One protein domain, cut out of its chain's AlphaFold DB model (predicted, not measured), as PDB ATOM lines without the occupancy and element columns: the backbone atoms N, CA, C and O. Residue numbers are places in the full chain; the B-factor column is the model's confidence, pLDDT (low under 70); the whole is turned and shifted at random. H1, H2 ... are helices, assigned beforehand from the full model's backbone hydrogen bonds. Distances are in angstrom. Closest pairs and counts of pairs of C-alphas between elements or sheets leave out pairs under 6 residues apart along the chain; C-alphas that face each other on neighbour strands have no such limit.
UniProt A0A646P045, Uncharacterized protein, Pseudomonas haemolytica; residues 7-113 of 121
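What this domain is: This is residues 7 to 113 of the 121 residues of an uncharacterized protein of Pseudomonas haemolytica (UniProt A0A646P045). Two long helices, H3 and H4, cross as an X, with short H1 across H3 and short H2 across the later part of H4. After a long loop, H5 folds back along the end of H4. The 107 printed residues hold five named helices, H1 to H5, and no named strand: all helix, packing mostly crossed, at no shallow tilt. The whole is loose, radius of gyration of the C-alphas 16.1 A, and elongated, 52 by 31 by 20 A.

How they stand to each other: H1, residues 7 to 13, touches residues 41 to 49 alone of H3, residues 31 to 53, about perpendicular at 90 degrees; the closest C-alphas, Ala 12 and Thr 45, are 5.2 A apart. H2, residues 19 to 26, touches residues 76 to 80 alone of the hub H4, residues 60 to 83, about perpendicular at 86 degrees; closest C-alphas Thr 25 and Ala 80, 5.5 A. Residues 37 to 47 of H3 touch residues 62 to 73 of H4, a steep tilt of 51 degrees, opposite ways; closest C-alphas Ala 40 and Leu 69, 5.6 A. H5, residues 98 to 107, forms a hairpin with H4, touching its residues 79 to 83 alone, a steep tilt of 42 degrees; closest C-alphas Leu 82 and Ser 100, 5.5 A. In all five helices every O i to N i+4 pair is within hydrogen-bond range.

Where its parts are: H1 begins at C-alpha 7 (-35.057, -1.126, -79.972). H3 is 33.3 A long and H4 35.0 A; H1, H2 and H5 are 10.0 A, 10.7 A and 14.4 A. H5 ends at C-alpha 107 (-15.419, -21.443, -77.110).

The domain as a whole: The C-alphas farthest apart, Thr 59 and Phe 91, are 52.9 A apart. The link from H4 to H5, residues 84 to 97, is long; in it residues 86 to 87 pair antiparallel with 94 to 95. The printed part has no cut, and residue 92 has a pLDDT under 70.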
ATOM      1  N   ASP A   7     -35.405  -2.363 -79.270       94.31
ATOM      2  CA  ASP A   7     -35.057  -1.126 -79.972       94.31
ATOM      3  C   ASP A   7     -34.059  -0.288 -79.163       94.31
ATOM      4  O   ASP A   7     -33.039   0.137 -79.706       94.31
ATOM      5  N   ARG A   8     -34.300  -0.119 -77.854       95.12
ATOM      6  CA  ARG A   8     -33.393   0.607 -76.946       95.12
ATOM      7  C   ARG A   8     -32.030  -0.068 -76.868       95.12
ATOM      8  O   ARG A   8     -31.002   0.577 -77.049       95.12
ATOM      9  N   ILE A   9     -32.023  -1.391 -76.710       95.19
ATOM     10  CA  ILE A   9     -30.788  -2.183 -76.696       95.19
ATOM     11  C   ILE A   9     -30.029  -2.042 -78.021       95.19
ATOM     12  O   ILE A   9     -28.804  -1.898 -78.028       95.19
ATOM     13  N   SER A  10     -30.736  -2.088 -79.151       95.56
ATOM     14  CA  SER A  10     -30.100  -1.977 -80.466       95.56
ATOM     15  C   SER A  10     -29.484  -0.595 -80.685       95.56
ATOM     16  O   SER A  10     -28.384  -0.495 -81.224       95.56
ATOM     17  N   GLN A  11     -30.149   0.466 -80.220       94.75
ATOM     18  CA  GLN A  11     -29.607   1.826 -80.249       94.75
ATOM     19  C   GLN A  11     -28.364   1.961 -79.369       94.75
ATOM     20  O   GLN A  11     -27.349   2.474 -79.837       94.75
ATOM     21  N   ALA A  12     -28.420   1.453 -78.136       94.56
ATOM     22  CA  ALA A  12     -27.307   1.540 -77.203       94.56
ATOM     23  C   ALA A  12     -26.080   0.765 -77.695       94.56
ATOM     24  O   ALA A  12     -24.970   1.286 -77.727       94.56
ATOM     25  N   THR A  13     -26.269  -0.484 -78.119       93.31
ATOM     26  CA  THR A  13     -25.156  -1.371 -78.500       93.31
ATOM     27  C   THR A  13     -24.667  -1.164 -79.934       93.31
ATOM     28  O   THR A  13     -23.587  -1.637 -80.286       93.31
ATOM     29  N   GLY A  14     -25.461  -0.511 -80.787       93.62
ATOM     30  CA  GLY A  14     -25.214  -0.427 -82.228       93.62
ATOM     31  C   GLY A  14     -25.372  -1.763 -82.968       93.62
ATOM     32  O   GLY A  14     -25.023  -1.859 -84.145       93.62
ATOM     33  N   LEU A  15     -25.879  -2.804 -82.300       93.69
ATOM     34  CA  LEU A  15     -26.127  -4.125 -82.871       93.69
ATOM     35  C   LEU A  15     -27.620  -4.302 -83.134       93.69
ATOM     36  O   LEU A  15     -28.444  -3.921 -82.313       93.69
ATOM     37  N   LEU A  16     -27.986  -4.947 -84.242       93.38
ATOM     38  CA  LEU A  16     -29.382  -5.317 -84.477       93.38
ATOM     39  C   LEU A  16     -29.760  -6.500 -83.576       93.38
ATOM     40  O   LEU A  16     -29.548  -7.659 -83.941       93.38
ATOM     41  N   ILE A  17     -30.323  -6.211 -82.404       92.56
ATOM     42  CA  ILE A  17     -30.782  -7.225 -81.455       92.56
ATOM     43  C   ILE A  17     -32.297  -7.339 -81.563       92.56
ATOM     44  O   ILE A  17     -33.040  -6.538 -81.020       92.56
ATOM     45  N   THR A  18     -32.758  -8.370 -82.262       93.56
ATOM     46  CA  THR A  18     -34.166  -8.786 -82.297       93.56
ATOM     47  C   THR A  18     -34.446  -9.833 -81.219       93.56
ATOM     48  O   THR A  18     -33.521 -10.484 -80.729       93.56
ATOM     49  N   ARG A  19     -35.725 -10.096 -80.924       93.19
ATOM     50  CA  ARG A  19     -36.122 -11.226 -80.064       93.19
ATOM     51  C   ARG A  19     -35.490 -12.544 -80.514       93.19
ATOM     52  O   ARG A  19     -34.888 -13.239 -79.704       93.19
ATOM     53  N   ALA A  20     -35.561 -12.844 -81.811       93.25
ATOM     54  CA  ALA A  20     -35.026 -14.084 -82.363       93.25
ATOM     55  C   ALA A  20     -33.498 -14.184 -82.218       93.25
ATOM     56  O   ALA A  20     -32.982 -15.240 -81.864       93.25
ATOM     57  N   SER A  21     -32.756 -13.097 -82.465       93.75
ATOM     58  CA  SER A  21     -31.293 -13.103 -82.305       93.75
ATOM     59  C   SER A  21     -30.868 -13.140 -80.840       93.75
ATOM     60  O   SER A  21     -29.861 -13.768 -80.520       93.75
ATOM     61  N   PHE A  22     -31.628 -12.500 -79.948       95.38
ATOM     62  CA  PHE A  22     -31.410 -12.575 -78.507       95.38
ATOM     63  C   PHE A  22     -31.610 -14.005 -78.001       95.38
ATOM     64  O   PHE A  22     -30.681 -14.586 -77.447       95.38
ATOM     65  N   GLU A  23     -32.769 -14.607 -78.284       95.19
ATOM     66  CA  GLU A  23     -33.070 -15.996 -77.925       95.19
ATOM     67  C   GLU A  23     -32.016 -16.947 -78.498       95.19
ATOM     68  O   GLU A  23     -31.483 -17.778 -77.771       95.19
ATOM     69  N   PHE A  24     -31.624 -16.774 -79.764       95.75
ATOM     70  CA  PHE A  24     -30.561 -17.575 -80.365       95.75
ATOM     71  C   PHE A  24     -29.219 -17.434 -79.634       95.75
ATOM     72  O   PHE A  24     -28.541 -18.433 -79.401       95.75
ATOM     73  N   THR A  25     -28.853 -16.218 -79.229       97.00
ATOM     74  CA  THR A  25     -27.615 -15.950 -78.483       97.00
ATOM     75  C   THR A  25     -27.620 -16.637 -77.115       97.00
ATOM     76  O   THR A  25     -26.602 -17.209 -76.724       97.00
ATOM     77  N   LEU A  26     -28.763 -16.679 -76.419       96.50
ATOM     78  CA  LEU A  26     -28.895 -17.386 -75.137       96.50
ATOM     79  C   LEU A  26     -28.665 -18.899 -75.267       96.50
ATOM     80  O   LEU A  26     -28.108 -19.518 -74.362       96.50
ATOM     81  N   ARG A  27     -29.015 -19.509 -76.405       96.75
ATOM     82  CA  ARG A  27     -28.795 -20.951 -76.652       96.75
ATOM     83  C   ARG A  27     -27.314 -21.323 -76.744       96.75
ATOM     84  O   ARG A  27     -26.961 -22.495 -76.603       96.75
ATOM     85  N   LEU A  28     -26.443 -20.340 -76.976       97.12
ATOM     86  CA  LEU A  28     -24.985 -20.507 -77.005       97.12
ATOM     87  C   LEU A  28     -24.364 -20.494 -75.601       97.12
ATOM     88  O   LEU A  28     -23.164 -20.712 -75.458       97.12
ATOM     89  N   GLN A  29     -25.165 -20.219 -74.575       97.25
ATOM     90  CA  GLN A  29     -24.724 -19.893 -73.226       97.25
ATOM     91  C   GLN A  29     -25.261 -20.914 -72.218       97.25
ATOM     92  O   GLN A  29     -26.316 -21.519 -72.428       97.25
ATOM     93  N   ASN A  30     -24.551 -21.091 -71.103       95.88
ATOM     94  CA  ASN A  30     -25.131 -21.698 -69.902       95.88
ATOM     95  C   ASN A  30     -25.946 -20.663 -69.100       95.88
ATOM     96  O   ASN A  30     -25.880 -19.469 -69.376       95.88
ATOM     97  N   GLU A  31     -26.702 -21.102 -68.093       94.88
ATOM     98  CA  GLU A  31     -27.616 -20.222 -67.343       94.88
ATOM     99  C   GLU A  31     -26.928 -19.016 -66.685       94.88
ATOM    100  O   GLU A  31     -27.499 -17.929 -66.622       94.88
ATOM    101  N   GLU A  32     -25.699 -19.190 -66.194       95.75
ATOM    102  CA  GLU A  32     -24.940 -18.095 -65.587       95.75
ATOM    103  C   GLU A  32     -24.521 -17.064 -66.637       95.75
ATOM    104  O   GLU A  32     -24.714 -15.865 -66.450       95.75
ATOM    105  N   GLN A  33     -24.031 -17.527 -67.786       96.94
ATOM    106  CA  GLN A  33     -23.689 -16.667 -68.918       96.94
ATOM    107  C   GLN A  33     -24.916 -15.915 -69.456       96.94
ATOM    108  O   GLN A  33     -24.796 -14.733 -69.770       96.94
ATOM    109  N   GLN A  34     -26.092 -16.556 -69.480       96.81
ATOM    110  CA  GLN A  34     -27.359 -15.922 -69.873       96.81
ATOM    111  C   GLN A  34     -27.715 -14.748 -68.962       96.81
ATOM    112  O   GLN A  34     -28.040 -13.666 -69.454       96.81
ATOM    113  N   ARG A  35     -27.605 -14.930 -67.639       95.94
ATOM    114  CA  ARG A  35     -27.835 -13.847 -66.670       95.94
ATOM    115  C   ARG A  35     -26.847 -12.701 -66.862       95.94
ATOM    116  O   ARG A  35     -27.265 -11.549 -66.945       95.94
ATOM    117  N   GLN A  36     -25.559 -13.018 -66.996       95.94
ATOM    118  CA  GLN A  36     -24.508 -12.019 -67.211       95.94
ATOM    119  C   GLN A  36     -24.713 -11.235 -68.511       95.94
ATOM    120  O   GLN A  36     -24.501 -10.026 -68.537       95.94
ATOM    121  N   TYR A  37     -25.132 -11.901 -69.589       96.62
ATOM    122  CA  TYR A  37     -25.387 -11.253 -70.870       96.62
ATOM    123  C   TYR A  37     -26.620 -10.346 -70.824       96.62
ATOM    124  O   TYR A  37     -26.547  -9.208 -71.285       96.62
ATOM    125  N   ALA A  38     -27.724 -10.806 -70.227       95.12
ATOM    126  CA  ALA A  38     -28.927  -9.989 -70.059       95.12
ATOM    127  C   ALA A  38     -28.641  -8.731 -69.222       95.12
ATOM    128  O   ALA A  38     -28.952  -7.623 -69.656       95.12
ATOM    129  N   GLN A  39     -27.955  -8.895 -68.086       95.50
ATOM    130  CA  GLN A  39     -27.527  -7.775 -67.249       95.50
ATOM    131  C   GLN A  39     -26.586  -6.832 -68.008       95.50
ATOM    132  O   GLN A  39     -26.685  -5.616 -67.876       95.50
ATOM    133  N   ALA A  40     -25.679  -7.367 -68.829       96.69
ATOM    134  CA  ALA A  40     -24.765  -6.540 -69.602       96.69
ATOM    135  C   ALA A  40     -25.485  -5.656 -70.626       96.69
ATOM    136  O   ALA A  40     -25.129  -4.487 -70.762       96.69
ATOM    137  N   LEU A  41     -26.493  -6.191 -71.320       96.44
ATOM    138  CA  LEU A  41     -27.316  -5.414 -72.250       96.44
ATOM    139  C   LEU A  41     -28.104  -4.321 -71.522       96.44
ATOM    140  O   LEU A  41     -28.164  -3.192 -72.005       96.44
ATOM    141  N   GLU A  42     -28.678  -4.643 -70.366       95.50
ATOM    142  CA  GLU A  42     -29.423  -3.691 -69.541       95.50
ATOM    143  C   GLU A  42     -28.526  -2.544 -69.062       95.50
ATOM    144  O   GLU A  42     -28.812  -1.381 -69.338       95.50
ATOM    145  N   VAL A  43     -27.393  -2.857 -68.427       96.25
ATOM    146  CA  VAL A  43     -26.471  -1.839 -67.901       96.25
ATOM    147  C   VAL A  43     -25.860  -1.005 -69.027       96.25
ATOM    148  O   VAL A  43     -25.748   0.210 -68.887       96.25
ATOM    149  N   ALA A  44     -25.512  -1.613 -70.166       96.31
ATOM    150  CA  ALA A  44     -25.048  -0.859 -71.328       96.31
ATOM    151  C   ALA A  44     -26.131   0.113 -71.822       96.31
ATOM    152  O   ALA A  44     -25.841   1.279 -72.079       96.31
ATOM    153  N   THR A  45     -27.387  -0.331 -71.891       96.12
ATOM    154  CA  THR A  45     -28.508   0.535 -72.285       96.12
ATOM    155  C   THR A  45     -28.656   1.720 -71.333       96.12
ATOM    156  O   THR A  45     -28.734   2.854 -71.796       96.12
ATOM    157  N   LEU A  46     -28.578   1.484 -70.020       95.25
ATOM    158  CA  LEU A  46     -28.646   2.546 -69.011       95.25
ATOM    159  C   LEU A  46     -27.493   3.551 -69.131       95.25
ATOM    160  O   LEU A  46     -27.732   4.753 -69.087       95.25
ATOM    161  N   ILE A  47     -26.253   3.083 -69.316       96.00
ATOM    162  CA  ILE A  47     -25.090   3.971 -69.500       96.00
ATOM    163  C   ILE A  47     -25.256   4.828 -70.760       96.00
ATOM    164  O   ILE A  47     -24.946   6.018 -70.743       96.00
ATOM    165  N   TYR A  48     -25.727   4.230 -71.856       96.06
ATOM    166  CA  TYR A  48     -25.937   4.944 -73.111       96.06
ATOM    167  C   TYR A  48     -27.001   6.037 -72.976       96.06
ATOM    168  O   TYR A  48     -26.799   7.154 -73.453       96.06
ATOM    169  N   GLU A  49     -28.121   5.727 -72.329       95.00
ATOM    170  CA  GLU A  49     -29.223   6.670 -72.138       95.00
ATOM    171  C   GLU A  49     -28.845   7.802 -71.188       95.00
ATOM    172  O   GLU A  49     -29.060   8.962 -71.530       95.00
ATOM    173  N   ASP A  50     -28.189   7.488 -70.067       95.44
ATOM    174  CA  ASP A  50     -27.649   8.497 -69.151       95.44
ATOM    175  C   ASP A  50     -26.674   9.431 -69.882       95.44
ATOM    176  O   ASP A  50     -26.793  10.654 -69.809       95.44
ATOM    177  N   ALA A  51     -25.763   8.873 -70.685       95.38
ATOM    178  CA  ALA A  51     -24.858   9.673 -71.500       95.38
ATOM    179  C   ALA A  51     -25.614  10.544 -72.514       95.38
ATOM    180  O   ALA A  51     -25.246  11.699 -72.723       95.38
ATOM    181  N   HIS A  52     -26.666  10.019 -73.149       94.69
ATOM    182  CA  HIS A  52     -27.474  10.759 -74.119       94.69
ATOM    183  C   HIS A  52     -28.198  11.949 -73.475       94.69
ATOM    184  O   HIS A  52     -28.146  13.058 -74.011       94.69
ATOM    185  N   GLU A  53     -28.800  11.745 -72.303       95.31
ATOM    186  CA  GLU A  53     -29.466  12.794 -71.519       95.31
ATOM    187  C   GLU A  53     -28.490  13.891 -71.069       95.31
ATOM    188  O   GLU A  53     -28.851  15.068 -71.015       95.31
ATOM    189  N   HIS A  54     -27.224  13.532 -70.839       94.81
ATOM    190  CA  HIS A  54     -26.168  14.446 -70.399       94.81
ATOM    191  C   HIS A  54     -25.226  14.896 -71.532       94.81
ATOM    192  O   HIS A  54     -24.062  15.230 -71.292       94.81
ATOM    193  N   GLY A  55     -25.704  14.928 -72.782       92.56
ATOM    194  CA  GLY A  55     -24.971  15.517 -73.913       92.56
ATOM    195  C   GLY A  55     -23.687  14.773 -74.300       92.56
ATOM    196  O   GLY A  55     -22.740  15.381 -74.796       92.56
ATOM    197  N   GLY A  56     -23.639  13.465 -74.057       90.38
ATOM    198  CA  GLY A  56     -22.494  12.586 -74.305       90.38
ATOM    199  C   GLY A  56     -21.496  12.495 -73.147       90.38
ATOM    200  O   GLY A  56     -20.465  11.839 -73.292       90.38
ATOM    201  N   SER A  57     -21.765  13.144 -72.011       92.62
ATOM    202  CA  SER A  57     -20.906  13.069 -70.826       92.62
ATOM    203  C   SER A  57     -21.160  11.783 -70.036       92.62
ATOM    204  O   SER A  57     -22.303  11.394 -69.839       92.62
ATOM    205  N   THR A  58     -20.099  11.146 -69.533       93.00
ATOM    206  CA  THR A  58     -20.193   9.951 -68.672       93.00
ATOM    207  C   THR A  58     -19.177  10.043 -67.532       93.00
ATOM    208  O   THR A  58     -18.167  10.743 -67.645       93.00
ATOM    209  N   THR A  59     -19.415   9.336 -66.425       93.81
ATOM    210  CA  THR A  59     -18.412   9.209 -65.354       93.81
ATOM    211  C   THR A  59     -17.284   8.253 -65.761       93.81
ATOM    212  O   THR A  59     -17.483   7.350 -66.570       93.81
ATOM    213  N   ALA A  60     -16.099   8.386 -65.154       93.62
ATOM    214  CA  ALA A  60     -14.989   7.458 -65.413       93.62
ATOM    215  C   ALA A  60     -15.373   5.990 -65.129       93.62
ATOM    216  O   ALA A  60     -15.071   5.109 -65.928       93.62
ATOM    217  N   ALA A  61     -16.119   5.744 -64.045       93.56
ATOM    218  CA  ALA A  61     -16.610   4.410 -63.703       93.56
ATOM    219  C   ALA A  61     -17.569   3.845 -64.769       93.56
ATOM    220  O   ALA A  61     -17.454   2.677 -65.134       93.56
ATOM    221  N   ALA A  62     -18.477   4.672 -65.300       94.50
ATOM    222  CA  ALA A  62     -19.377   4.269 -66.381       94.50
ATOM    223  C   ALA A  62     -18.610   3.977 -67.680       94.50
ATOM    224  O   ALA A  62     -18.904   2.994 -68.354       94.50
ATOM    225  N   SER A  63     -17.592   4.777 -68.006       93.56
ATOM    226  CA  SER A  63     -16.733   4.553 -69.175       93.56
ATOM    227  C   SER A  63     -15.948   3.235 -69.088       93.56
ATOM    228  O   SER A  63     -15.861   2.496 -70.073       93.56
ATOM    229  N   ASP A  64     -15.383   2.917 -67.923       95.38
ATOM    230  CA  ASP A  64     -14.648   1.664 -67.714       95.38
ATOM    231  C   ASP A  64     -15.582   0.451 -67.792       95.38
ATOM    232  O   ASP A  64     -15.276  -0.550 -68.454       95.38
ATOM    233  N   GLU A  65     -16.754   0.562 -67.167       96.31
ATOM    234  CA  GLU A  65     -17.763  -0.487 -67.201       96.31
ATOM    235  C   GLU A  65     -18.297  -0.696 -68.624       96.31
ATOM    236  O   GLU A  65     -18.346  -1.828 -69.106       96.31
ATOM    237  N   TRP A  66     -18.571   0.380 -69.362       95.19
ATOM    238  CA  TRP A  66     -18.952   0.335 -70.774       95.19
ATOM    239  C   TRP A  66     -17.960  -0.468 -71.622       95.19
ATOM    240  O   TRP A  66     -18.358  -1.334 -72.406       95.19
ATOM    241  N   ALA A  67     -16.655  -0.244 -71.440       93.81
ATOM    242  CA  ALA A  67     -15.624  -0.979 -72.170       93.81
ATOM    243  C   ALA A  67     -15.639  -2.487 -71.856       93.81
ATOM    244  O   ALA A  67     -15.391  -3.311 -72.745       93.81
ATOM    245  N   ARG A  68     -15.930  -2.866 -70.606       96.31
ATOM    246  CA  ARG A  68     -16.075  -4.270 -70.191       96.31
ATOM    247  C   ARG A  68     -17.329  -4.901 -70.797       96.31
ATOM    248  O   ARG A  68     -17.239  -5.983 -71.383       96.31
ATOM    249  N   LEU A  69     -18.469  -4.221 -70.689       97.31
ATOM    250  CA  LEU A  69     -19.760  -4.684 -71.196       97.31
ATOM    251  C   LEU A  69     -19.737  -4.856 -72.716       97.31
ATOM    252  O   LEU A  69     -20.131  -5.909 -73.215       97.31
ATOM    253  N   ASN A  70     -19.173  -3.895 -73.447       94.75
ATOM    254  CA  ASN A  70     -19.063  -3.978 -74.903       94.75
ATOM    255  C   ASN A  70     -18.257  -5.182 -75.377       94.75
ATOM    256  O   ASN A  70     -18.635  -5.818 -76.357       94.75
ATOM    257  N   LYS A  71     -17.173  -5.544 -74.682       95.62
ATOM    258  CA  LYS A  71     -16.403  -6.752 -75.021       95.62
ATOM    259  C   LYS A  71     -17.248  -8.013 -74.861       95.62
ATOM    260  O   LYS A  71     -17.211  -8.877 -75.733       95.62
ATOM    261  N   LEU A  72     -18.015  -8.108 -73.773       96.81
ATOM    262  CA  LEU A  72     -18.900  -9.247 -73.521       96.81
ATOM    263  C   LEU A  72     -20.020  -9.329 -74.568       96.81
ATOM    264  O   LEU A  72     -20.265 -10.397 -75.127       96.81
ATOM    265  N   ILE A  73     -20.663  -8.200 -74.870       97.31
ATOM    266  CA  ILE A  73     -21.749  -8.124 -75.851       97.31
ATOM    267  C   ILE A  73     -21.237  -8.470 -77.256       97.31
ATOM    268  O   ILE A  73     -21.824  -9.313 -77.935       97.31
ATOM    269  N   ALA A  74     -20.107  -7.890 -77.671       96.06
ATOM    270  CA  ALA A  74     -19.498  -8.150 -78.974       96.06
ATOM    271  C   ALA A  74     -19.016  -9.601 -79.121       96.06
ATOM    272  O   ALA A  74     -19.142 -10.187 -80.200       96.06
ATOM    273  N   PHE A  75     -18.496 -10.201 -78.046       96.56
ATOM    274  CA  PHE A  75     -18.128 -11.616 -78.035       96.56
ATOM    275  C   PHE A  75     -19.335 -12.500 -78.362       96.56
ATOM    276  O   PHE A  75     -19.270 -13.312 -79.287       96.56
ATOM    277  N   TRP A  76     -20.457 -12.307 -77.665       97.56
ATOM    278  CA  TRP A  76     -21.655 -13.114 -77.890       97.56
ATOM    279  C   TRP A  76     -22.302 -12.860 -79.250       97.56
ATOM    280  O   TRP A  76     -22.706 -13.817 -79.909       97.56
ATOM    281  N   ALA A  77     -22.304 -11.612 -79.721       96.12
ATOM    282  CA  ALA A  77     -22.734 -11.286 -81.079       96.12
ATOM    283  C   ALA A  77     -21.889 -12.020 -82.137       96.12
ATOM    284  O   ALA A  77     -22.430 -12.598 -83.079       96.12
ATOM    285  N   SER A  78     -20.568 -12.087 -81.936       95.94
ATOM    286  CA  SER A  78     -19.655 -12.814 -82.827       95.94
ATOM    287  C   SER A  78     -19.906 -14.325 -82.805       95.94
ATOM    288  O   SER A  78     -19.887 -14.977 -83.851       95.94
ATOM    289  N   MET A  79     -20.176 -14.904 -81.628       97.06
ATOM    290  CA  MET A  79     -20.532 -16.324 -81.519       97.06
ATOM    291  C   MET A  79     -21.860 -16.623 -82.224       97.06
ATOM    292  O   MET A  79     -21.955 -17.620 -82.940       97.06
ATOM    293  N   ALA A  80     -22.857 -15.747 -82.089       95.88
ATOM    294  CA  ALA A  80     -24.132 -15.871 -82.787       95.88
ATOM    295  C   ALA A  80     -23.971 -15.777 -84.308       95.88
ATOM    296  O   ALA A  80     -24.550 -16.581 -85.044       95.88
ATOM    297  N   GLU A  81     -23.128 -14.874 -84.806       94.25
ATOM    298  CA  GLU A  81     -22.860 -14.799 -86.241       94.25
ATOM    299  C   GLU A  81     -22.190 -16.081 -86.764       94.25
ATOM    300  O   GLU A  81     -22.596 -16.624 -87.797       94.25
ATOM    301  N   LEU A  82     -21.207 -16.612 -86.029       94.94
ATOM    302  CA  LEU A  82     -20.542 -17.871 -86.374       94.94
ATOM    303  C   LEU A  82     -21.500 -19.063 -86.353       94.94
ATOM    304  O   LEU A  82     -21.365 -19.959 -87.190       94.94
ATOM    305  N   ALA A  83     -22.442 -19.078 -85.412       94.38
ATOM    306  CA  ALA A  83     -23.432 -20.135 -85.253       94.38
ATOM    307  C   ALA A  83     -24.605 -20.013 -86.238       94.38
ATOM    308  O   ALA A  83     -25.390 -20.950 -86.364       94.38
ATOM    309  N   THR A  84     -24.730 -18.901 -86.967       92.44
ATOM    310  CA  THR A  84     -25.816 -18.708 -87.932       92.44
ATOM    311  C   THR A  84     -25.573 -19.549 -89.194       92.44
ATOM    312  O   THR A  84     -24.583 -19.331 -89.900       92.44
ATOM    313  N   PRO A  85     -26.476 -20.487 -89.548       88.88
ATOM    314  CA  PRO A  85     -26.336 -21.286 -90.760       88.88
ATOM    315  C   PRO A  85     -26.400 -20.418 -92.025       88.88
ATOM    316  O   PRO A  85     -27.379 -19.701 -92.255       88.88
ATOM    317  N   LYS A  86     -25.388 -20.522 -92.892       87.50
ATOM    318  CA  LYS A  86     -25.324 -19.789 -94.169       87.50
ATOM    319  C   LYS A  86     -25.658 -20.742 -95.326       87.50
ATOM    320  O   LYS A  86     -25.401 -21.944 -95.261       87.50
ATOM    321  N   ARG A  87     -26.297 -20.228 -96.386       85.44
ATOM    322  CA  ARG A  87     -26.626 -21.025 -97.584       85.44
ATOM    323  C   ARG A  87     -25.347 -21.281 -98.378       85.44
ATOM    324  O   ARG A  87     -24.645 -20.331 -98.713       85.44
ATOM    325  N   ARG A  88     -25.068 -22.542 -98.719       77.75
ATOM    326  CA  ARG A  88     -23.855 -22.917 -99.462       77.75
ATOM    327  C   ARG A  88     -24.161 -23.443-100.865       77.75
ATOM    328  O   ARG A  88     -24.621 -24.566-101.023       77.75
ATOM    329  N   GLY A  89     -23.861 -22.650-101.895       72.88
ATOM    330  CA  GLY A  89     -24.100 -23.004-103.303       72.88
ATOM    331  C   GLY A  89     -25.516 -22.679-103.803       72.88
ATOM    332  O   GLY A  89     -26.386 -22.249-103.042       72.88
ATOM    333  N   TRP A  90     -25.755 -22.880-105.105       72.69
ATOM    334  CA  TRP A  90     -26.964 -22.399-105.798       72.69
ATOM    335  C   TRP A  90     -28.265 -23.049-105.278       72.69
ATOM    336  O   TRP A  90     -29.277 -22.369-105.117       72.69
ATOM    337  N   PHE A  91     -28.207 -24.317-104.852       79.44
ATOM    338  CA  PHE A  91     -29.303 -25.066-104.202       79.44
ATOM    339  C   PHE A  91     -28.973 -25.479-102.756       79.44
ATOM    340  O   PHE A  91     -29.494 -26.462-102.237       79.44
ATOM    341  N   GLY A  92     -28.066 -24.743-102.112       68.69
ATOM    342  CA  GLY A  92     -27.471 -25.119-100.835       68.69
ATOM    343  C   GLY A  92     -28.442 -25.333 -99.685       68.69
ATOM    344  O   GLY A  92     -29.324 -24.504 -99.447       68.69
ATOM    345  N   ARG A  93     -28.194 -26.380 -98.891       82.44
ATOM    346  CA  ARG A  93     -28.716 -26.471 -97.523       82.44
ATOM    347  C   ARG A  93     -28.096 -25.353 -96.673       82.44
ATOM    348  O   ARG A  93     -26.973 -24.918 -96.931       82.44
ATOM    349  N   LYS A  94     -28.850 -24.855 -95.691       86.75
ATOM    350  CA  LYS A  94     -28.320 -23.928 -94.685       86.75
ATOM    351  C   LYS A  94     -27.516 -24.740 -93.676       86.75
ATOM    352  O   LYS A  94     -28.078 -25.610 -93.018       86.75
ATOM    353  N   GLU A  95     -26.225 -24.460 -93.567       88.62
ATOM    354  CA  GLU A  95     -25.330 -25.168 -92.652       88.62
ATOM    355  C   GLU A  95     -24.346 -24.206 -91.980       88.62
ATOM    356  O   GLU A  95     -23.973 -23.170 -92.536       88.62
ATOM    357  N   ILE A  96     -23.931 -24.547 -90.759       89.12
ATOM    358  CA  ILE A  96     -22.834 -23.867 -90.067       89.12
ATOM    359  C   ILE A  96     -21.523 -24.377 -90.664       89.12
ATOM    360  O   ILE A  96     -21.286 -25.588 -90.692       89.12
ATOM    361  N   HIS A  97     -20.673 -23.457 -91.122       88.81
ATOM    362  CA  HIS A  97     -19.392 -23.791 -91.735       88.81
ATOM    363  C   HIS A  97     -18.500 -24.598 -90.775       88.81
ATOM    364  O   HIS A  97     -18.439 -24.305 -89.582       88.81
ATOM    365  N   PHE A  98     -17.767 -25.590 -91.293       88.94
ATOM    366  CA  PHE A  98     -16.966 -26.523 -90.483       88.94
ATOM    367  C   PHE A  98     -15.987 -25.821 -89.525       88.94
ATOM    368  O   PHE A  98     -15.907 -26.165 -88.344       88.94
ATOM    369  N   MET A  99     -15.283 -24.793 -90.010       90.06
ATOM    370  CA  MET A  99     -14.369 -24.017 -89.163       90.06
ATOM    371  C   MET A  99     -15.115 -23.278 -88.046       90.06
ATOM    372  O   MET A  99     -14.645 -23.270 -86.914       90.06
ATOM    373  N   SER A 100     -16.304 -22.734 -88.332       93.69
ATOM    374  CA  SER A 100     -17.146 -22.087 -87.321       93.69
ATOM    375  C   SER A 100     -17.594 -23.086 -86.257       93.69
ATOM    376  O   SER A 100     -17.487 -22.785 -85.074       93.69
ATOM    377  N   ARG A 101     -17.996 -24.306 -86.650       93.38
ATOM    378  CA  ARG A 101     -18.339 -25.376 -85.695       93.38
ATOM    379  C   ARG A 101     -17.178 -25.687 -84.757       93.38
ATOM    380  O   ARG A 101     -17.372 -25.760 -83.551       93.38
ATOM    381  N   THR A 102     -15.967 -25.828 -85.298       93.25
ATOM    382  CA  THR A 102     -14.771 -26.130 -84.493       93.25
ATOM    383  C   THR A 102     -14.463 -25.010 -83.498       93.25
ATOM    384  O   THR A 102     -14.142 -25.290 -82.344       93.25
ATOM    385  N   THR A 103     -14.584 -23.749 -83.917       95.25
ATOM    386  CA  THR A 103     -14.430 -22.596 -83.021       95.25
ATOM    387  C   THR A 103     -15.490 -22.604 -81.920       95.25
ATOM    388  O   THR A 103     -15.144 -22.487 -80.748       95.25
ATOM    389  N   LEU A 104     -16.761 -22.814 -82.273       96.25
ATOM    390  CA  LEU A 104     -17.871 -22.838 -81.317       96.25
ATOM    391  C   LEU A 104     -17.716 -23.975 -80.297       96.25
ATOM    392  O   LEU A 104     -17.845 -23.738 -79.104       96.25
ATOM    393  N   LEU A 105     -17.335 -25.179 -80.728       94.69
ATOM    394  CA  LEU A 105     -17.101 -26.317 -79.827       94.69
ATOM    395  C   LEU A 105     -15.960 -26.084 -78.821       94.69
ATOM    396  O   LEU A 105     -15.921 -26.751 -77.792       94.69
ATOM    397  N   ARG A 106     -15.025 -25.171 -79.114       93.50
ATOM    398  CA  ARG A 106     -13.934 -24.795 -78.199       93.50
ATOM    399  C   ARG A 106     -14.288 -23.617 -77.299       93.50
ATOM    400  O   ARG A 106     -13.756 -23.529 -76.199       93.50
ATOM    401  N   ALA A 107     -15.107 -22.693 -77.794       94.06
ATOM    402  CA  ALA A 107     -15.419 -21.443 -77.110       94.06
ATOM    403  C   ALA A 107     -16.634 -21.554 -76.180       94.06
ATOM    404  O   ALA A 107     -16.673 -20.898 -75.141       94.06
ATOM    405  N   LEU A 108     -17.636 -22.347 -76.562       95.75
ATOM    406  CA  LEU A 108     -18.892 -22.444 -75.828       95.75
ATOM    407  C   LEU A 108     -18.780 -23.417 -74.649       95.75
ATOM    408  O   LEU A 108     -18.044 -24.403 -74.687       95.75
ATOM    409  N   SER A 109     -19.557 -23.148 -73.599       93.50
ATOM    410  CA  SER A 109     -19.698 -24.069 -72.470       93.50
ATOM    411  C   SER A 109     -20.301 -25.399 -72.948       93.50
ATOM    412  O   SER A 109     -21.273 -25.357 -73.702       93.50
ATOM    413  N   PRO A 110     -19.816 -26.566 -72.477       92.62
ATOM    414  CA  PRO A 110     -20.420 -27.866 -72.791       92.62
ATOM    415  C   PRO A 110     -21.918 -27.957 -72.464       92.62
ATOM    416  O   PRO A 110     -22.639 -28.729 -73.096       92.62
ATOM    417  N   ASP A 111     -22.384 -27.145 -71.512       94.62
ATOM    418  CA  ASP A 111     -23.774 -27.103 -71.057       94.62
ATOM    419  C   ASP A 111     -24.671 -26.187 -71.900       94.62
ATOM    420  O   ASP A 111     -25.896 -26.193 -71.727       94.62
ATOM    421  N   ALA A 112     -24.093 -25.425 -72.837       95.50
ATOM    422  CA  ALA A 112     -24.853 -24.605 -73.771       95.50
ATOM    423  C   ALA A 112     -25.875 -25.465 -74.528       95.50
ATOM    424  O   ALA A 112     -25.571 -26.568 -75.001       95.50
ATOM    425  N   GLU A 113     -27.102 -24.964 -74.664       95.31
ATOM    426  CA  GLU A 113     -28.209 -25.703 -75.281       95.31
ATOM    427  C   GLU A 113     -27.870 -26.170 -76.702       95.31
ATOM    428  O   GLU A 113     -28.145 -27.313 -77.065       95.31
TER     429      GLU A 113